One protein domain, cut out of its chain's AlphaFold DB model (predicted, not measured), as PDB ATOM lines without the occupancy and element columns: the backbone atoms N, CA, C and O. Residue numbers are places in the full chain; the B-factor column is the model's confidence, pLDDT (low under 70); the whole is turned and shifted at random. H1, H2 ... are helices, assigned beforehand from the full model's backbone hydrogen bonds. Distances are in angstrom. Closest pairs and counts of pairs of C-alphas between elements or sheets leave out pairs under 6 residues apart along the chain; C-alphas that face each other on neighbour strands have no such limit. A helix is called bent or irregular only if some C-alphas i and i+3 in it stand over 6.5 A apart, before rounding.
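What this domain is: This is residues 2 to 45 of the 86 residues of an uncharacterized protein of Spirochaetae bacterium HGW-Spirochaetae-5 (UniProt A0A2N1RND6). One long helix, H2, kinked in its later part, makes nearly the whole length of a rod, and before its first residues the backbone folds back, with the short helix H1 beside the first turns of H2. The printed part has 44 residues, with two named helices in the order H1, H2 and no named strand; its class is all helix. It is extended, with a radius of gyration of the C-alphas of 16.9 A and spans of 52 by 16 by 6 A.

How they stand to each other: H2, residues 12 to 44, has a kink of 28 degrees near residue 33. It is only just irregular: C-alphas 35 and 38 are 6.9 A apart. H1, residues 2 to 6, is close to H2 but not clearly touching; their closest C-alphas, those of Ala 4 and Phe 15, are 7.4 A apart. In H1 the O i to N i+4 pair is within hydrogen-bond range; in H2 27 of 29 are.

Where its parts are: H2 measures 45.8 A, from C-alpha 12 at (316.758, 117.698, 396.144) to C-alpha 44 at (303.868, 161.544, 398.905). H1 measures 6.1 A and begins at C-alpha 2, (326.178, 127.879, 398.647).

The domain as a whole: The C-alphas farthest apart, those of Asn 8 and Ile 43, are 51.9 A apart. The printed part has no cut, and the link from H1 to H2 is tight. Residues 2 to 9 have pLDDT under 70.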
ATOM      1  N   GLU A   2     324.853 128.469 398.931       52.28
ATOM      2  CA  GLU A   2     326.178 127.879 398.647       52.28
ATOM      3  C   GLU A   2     326.425 126.530 399.345       52.28
ATOM      4  O   GLU A   2     326.816 125.565 398.691       52.28
ATOM      5  N   GLU A   3     326.088 126.396 400.633       54.59
ATOM      6  CA  GLU A   3     326.250 125.123 401.358       54.59
ATOM      7  C   GLU A   3     325.440 123.965 400.754       54.59
ATOM      8  O   GLU A   3     325.905 122.827 400.747       54.59
ATOM      9  N   ALA A   4     324.265 124.246 400.175       54.31
ATOM     10  CA  ALA A   4     323.393 123.233 399.574       54.31
ATOM     11  C   ALA A   4     323.908 122.703 398.222       54.31
ATOM     12  O   ALA A   4     323.419 121.682 397.740       54.31
ATOM     13  N   ILE A   5     324.872 123.401 397.615       56.38
ATOM     14  CA  ILE A   5     325.473 123.063 396.316       56.38
ATOM     15  C   ILE A   5     326.901 122.516 396.509       56.38
ATOM     16  O   ILE A   5     327.407 121.798 395.653       56.38
ATOM     17  N   SER A   6     327.543 122.811 397.648       60.12
ATOM     18  CA  SER A   6     328.958 122.494 397.895       60.12
ATOM     19  C   SER A   6     329.256 121.059 398.350       60.12
ATOM     20  O   SER A   6     330.416 120.650 398.318       60.12
ATOM     21  N   VAL A   7     328.252 120.268 398.750       56.56
ATOM     22  CA  VAL A   7     328.472 118.895 399.238       56.56
ATOM     23  C   VAL A   7     327.553 117.923 398.511       56.56
ATOM     24  O   VAL A   7     326.329 118.012 398.597       56.56
ATOM     25  N   ASN A   8     328.150 116.973 397.791       61.03
ATOM     26  CA  ASN A   8     327.409 115.866 397.200       61.03
ATOM     27  C   ASN A   8     326.888 114.936 398.318       61.03
ATOM     28  O   ASN A   8     327.674 114.571 399.195       61.03
ATOM     29  N   PRO A   9     325.618 114.490 398.277       69.62
ATOM     30  CA  PRO A   9     324.630 114.719 397.223       69.62
ATOM     31  C   PRO A   9     323.727 115.942 397.476       69.62
ATOM     32  O   PRO A   9     323.345 116.226 398.613       69.62
ATOM     33  N   ILE A  10     323.314 116.610 396.388       71.50
ATOM     34  CA  ILE A  10     322.291 117.671 396.402       71.50
ATOM     35  C   ILE A  10     321.039 117.142 397.105       71.50
ATOM     36  O   ILE A  10     320.392 116.200 396.637       71.50
ATOM     37  N   LYS A  11     320.650 117.786 398.207       85.38
ATOM     38  CA  LYS A  11     319.408 117.481 398.923       85.38
ATOM     39  C   LYS A  11     318.219 118.031 398.137       85.38
ATOM     40  O   LYS A  11     317.727 119.123 398.407       85.38
ATOM     41  N   LYS A  12     317.787 117.287 397.115       87.06
ATOM     42  CA  LYS A  12     316.758 117.698 396.144       87.06
ATOM     43  C   LYS A  12     315.485 118.230 396.807       87.06
ATOM     44  O   LYS A  12     314.986 119.275 396.397       87.06
ATOM     45  N   ASP A  13     314.986 117.547 397.830       90.62
ATOM     46  CA  ASP A  13     313.750 117.948 398.511       90.62
ATOM     47  C   ASP A  13     313.928 119.243 399.307       90.62
ATOM     48  O   ASP A  13     313.052 120.110 399.281       90.62
ATOM     49  N   ASP A  14     315.091 119.423 399.942       89.19
ATOM     50  CA  ASP A  14     315.436 120.670 400.625       89.19
ATOM     51  C   ASP A  14     315.560 121.824 399.627       89.19
ATOM     52  O   ASP A  14     315.010 122.897 399.864       89.19
ATOM     53  N   PHE A  15     316.200 121.594 398.476       89.06
ATOM     54  CA  PHE A  15     316.297 122.591 397.411       89.06
ATOM     55  C   PHE A  15     314.915 123.002 396.888       89.06
ATOM     56  O   PHE A  15     314.621 124.193 396.798       89.06
ATOM     57  N   ILE A  16     314.046 122.033 396.574       92.31
ATOM     58  CA  ILE A  16     312.690 122.306 396.075       92.31
ATOM     59  C   ILE A  16     311.881 123.088 397.112       92.31
ATOM     60  O   ILE A  16     311.189 124.041 396.748       92.31
ATOM     61  N   ARG A  17     311.966 122.705 398.393       94.50
ATOM     62  CA  ARG A  17     311.302 123.421 399.488       94.50
ATOM     63  C   ARG A  17     311.799 124.864 399.565       94.50
ATOM     64  O   ARG A  17     310.998 125.781 399.418       94.50
ATOM     65  N   SER A  18     313.111 125.071 399.671       94.56
ATOM     66  CA  SER A  18     313.702 126.410 399.756       94.56
ATOM     67  C   SER A  18     313.385 127.283 398.540       94.56
ATOM     68  O   SER A  18     313.094 128.465 398.701       94.56
ATOM     69  N   ALA A  19     313.385 126.723 397.328       92.69
ATOM     70  CA  ALA A  19     313.028 127.462 396.119       92.69
ATOM     71  C   ALA A  19     311.559 127.925 396.136       92.69
ATOM     72  O   ALA A  19     311.261 129.063 395.762       92.69
ATOM     73  N   ARG A  20     310.635 127.070 396.599       95.69
ATOM     74  CA  ARG A  20     309.212 127.420 396.748       95.69
ATOM     75  C   ARG A  20     309.003 128.495 397.805       95.69
ATOM     76  O   ARG A  20     308.301 129.468 397.532       95.69
ATOM     77  N   ASP A  21     309.644 128.347 398.959       96.62
ATOM     78  CA  ASP A  21     309.539 129.304 400.060       96.62
ATOM     79  C   ASP A  21     310.072 130.676 399.639       96.62
ATOM     80  O   ASP A  21     309.395 131.691 399.809       96.62
ATOM     81  N   TYR A  22     311.233 130.705 398.979       96.38
ATOM     82  CA  TYR A  22     311.816 131.937 398.454       96.38
ATOM     83  C   TYR A  22     310.921 132.596 397.399       96.38
ATOM     84  O   TYR A  22     310.677 133.801 397.447       96.38
ATOM     85  N   THR A  23     310.353 131.802 396.486       95.50
ATOM     86  CA  THR A  23     309.398 132.306 395.486       95.50
ATOM     87  C   THR A  23     308.158 132.910 396.150       95.50
ATOM     88  O   THR A  23     307.671 133.954 395.717       95.50
ATOM     89  N   SER A  24     307.637 132.268 397.200       97.38
ATOM     90  CA  SER A  24     306.486 132.762 397.964       97.38
ATOM     91  C   SER A  24     306.799 134.098 398.640       97.38
ATOM     92  O   SER A  24     306.044 135.061 398.493       97.38
ATOM     93  N   MET A  25     307.958 134.189 399.302       98.00
ATOM     94  CA  MET A  25     308.431 135.414 399.946       98.00
ATOM     95  C   MET A  25     308.576 136.563 398.939       98.00
ATOM     96  O   MET A  25     308.033 137.642 399.170       98.00
ATOM     97  N   LEU A  26     309.235 136.328 397.798       97.00
ATOM     98  CA  LEU A  26     309.394 137.345 396.755       97.00
ATOM     99  C   LEU A  26     308.049 137.834 396.216       97.00
ATOM    100  O   LEU A  26     307.838 139.036 396.087       97.00
ATOM    101  N   ARG A  27     307.106 136.923 395.948       96.62
ATOM    102  CA  ARG A  27     305.762 137.302 395.480       96.62
ATOM    103  C   ARG A  27     305.019 138.158 396.499       96.62
ATOM    104  O   ARG A  27     304.337 139.102 396.109       96.62
ATOM    105  N   ASN A  28     305.146 137.841 397.785       97.44
ATOM    106  CA  ASN A  28     304.537 138.643 398.839       97.44
ATOM    107  C   ASN A  28     305.166 140.042 398.923       97.44
ATOM    108  O   ASN A  28     304.441 141.028 399.036       97.44
ATOM    109  N   ASN A  29     306.492 140.139 398.800       97.31
ATOM    110  CA  ASN A  29     307.191 141.423 398.777       97.31
ATOM    111  C   ASN A  29     306.749 142.285 397.584       97.31
ATOM    112  O   ASN A  29     306.307 143.410 397.799       97.31
ATOM    113  N   ILE A  30     306.734 141.730 396.365       96.69
ATOM    114  CA  ILE A  30     306.263 142.428 395.152       96.69
ATOM    115  C   ILE A  30     304.809 142.893 395.315       96.69
ATOM    116  O   ILE A  30     304.448 144.007 394.939       96.69
ATOM    117  N   LYS A  31     303.944 142.053 395.898       97.94
ATOM    118  CA  LYS A  31     302.551 142.428 396.168       97.94
ATOM    119  C   LYS A  31     302.470 143.630 397.112       97.94
ATOM    120  O   LYS A  31     301.695 144.547 396.842       97.94
ATOM    121  N   ASN A  32     303.235 143.628 398.202       97.38
ATOM    122  CA  ASN A  32     303.270 144.742 399.152       97.38
ATOM    123  C   ASN A  32     303.804 146.025 398.505       97.38
ATOM    124  O   ASN A  32     303.231 147.094 398.709       97.38
ATOM    125  N   GLU A  33     304.848 145.924 397.684       97.31
ATOM    126  CA  GLU A  33     305.375 147.058 396.922       97.31
ATOM    127  C   GLU A  33     304.302 147.658 396.009       97.31
ATOM    128  O   GLU A  33     303.970 148.835 396.143       97.31
ATOM    129  N   ASN A  34     303.678 146.834 395.165       97.56
ATOM    130  CA  ASN A  34     302.706 147.287 394.168       97.56
ATOM    131  C   ASN A  34     301.401 147.824 394.768       97.56
ATOM    132  O   ASN A  34     300.775 148.704 394.184       97.56
ATOM    133  N   SER A  35     300.953 147.274 395.899       97.31
ATOM    134  CA  SER A  35     299.652 147.633 396.484       97.31
ATOM    135  C   SER A  35     299.729 148.692 397.579       97.31
ATOM    136  O   SER A  35     298.712 149.314 397.881       97.31
ATOM    137  N   VAL A  36     300.906 148.905 398.173       95.81
ATOM    138  CA  VAL A  36     301.069 149.814 399.314       95.81
ATOM    139  C   VAL A  36     302.176 150.825 399.058       95.81
ATOM    140  O   VAL A  36     301.907 152.024 399.058       95.81
ATOM    141  N   LEU A  37     303.413 150.376 398.832       94.56
ATOM    142  CA  LEU A  37     304.562 151.289 398.814       94.56
ATOM    143  C   LEU A  37     304.577 152.201 397.587       94.56
ATOM    144  O   LEU A  37     304.719 153.414 397.753       94.56
ATOM    145  N   LEU A  38     304.392 151.648 396.386       94.75
ATOM    146  CA  LEU A  38     304.365 152.432 395.152       94.75
ATOM    147  C   LEU A  38     303.197 153.437 395.156       94.75
ATOM    148  O   LEU A  38     303.472 154.630 395.014       94.75
ATOM    149  N   PRO A  39     301.946 153.051 395.488       96.75
ATOM    150  CA  PRO A  39     300.850 154.016 395.612       96.75
ATOM    151  C   PRO A  39     301.098 155.121 396.648       96.75
ATOM    152  O   PRO A  39     300.767 156.284 396.420       96.75
ATOM    153  N   ILE A  40     301.696 154.794 397.800       95.88
ATOM    154  CA  ILE A  40     302.059 155.814 398.796       95.88
ATOM    155  C   ILE A  40     303.116 156.763 398.226       95.88
ATOM    156  O   ILE A  40     303.038 157.971 398.460       95.88
ATOM    157  N   SER A  41     304.090 156.241 397.480       93.31
ATOM    158  CA  SER A  41     305.141 157.049 396.862       93.31
ATOM    159  C   SER A  41     304.590 158.015 395.808       93.31
ATOM    160  O   SER A  41     305.000 159.178 395.794       93.31
ATOM    161  N   ASP A  42     303.583 157.591 395.038       94.50
ATOM    162  CA  ASP A  42     302.891 158.425 394.050       94.50
ATOM    163  C   ASP A  42     302.177 159.618 394.692       94.50
ATOM    164  O   ASP A  42     302.146 160.715 394.139       94.50
ATOM    165  N   ILE A  43     301.643 159.427 395.902       96.00
ATOM    166  CA  ILE A  43     300.939 160.476 396.647       96.00
ATOM    167  C   ILE A  43     301.922 161.396 397.387       96.00
ATOM    168  O   ILE A  43     301.680 162.596 397.527       96.00
ATOM    169  N   LYS A  44     302.999 160.836 397.949       96.81
ATOM    170  CA  LYS A  44     303.868 161.544 398.905       96.81
ATOM    171  C   LYS A  44     305.090 162.198 398.273       96.81
ATOM    172  O   LYS A  44     305.637 163.127 398.869       96.81
ATOM    173  N   ILE A  45     305.549 161.720 397.119       95.88
ATOM    174  CA  ILE A  45     306.778 162.200 396.486       95.88
ATOM    175  C   ILE A  45     306.411 163.056 395.270       95.88
ATOM    176  O   ILE A  45     305.765 162.556 394.357       95.88
TER     177      ILE A  45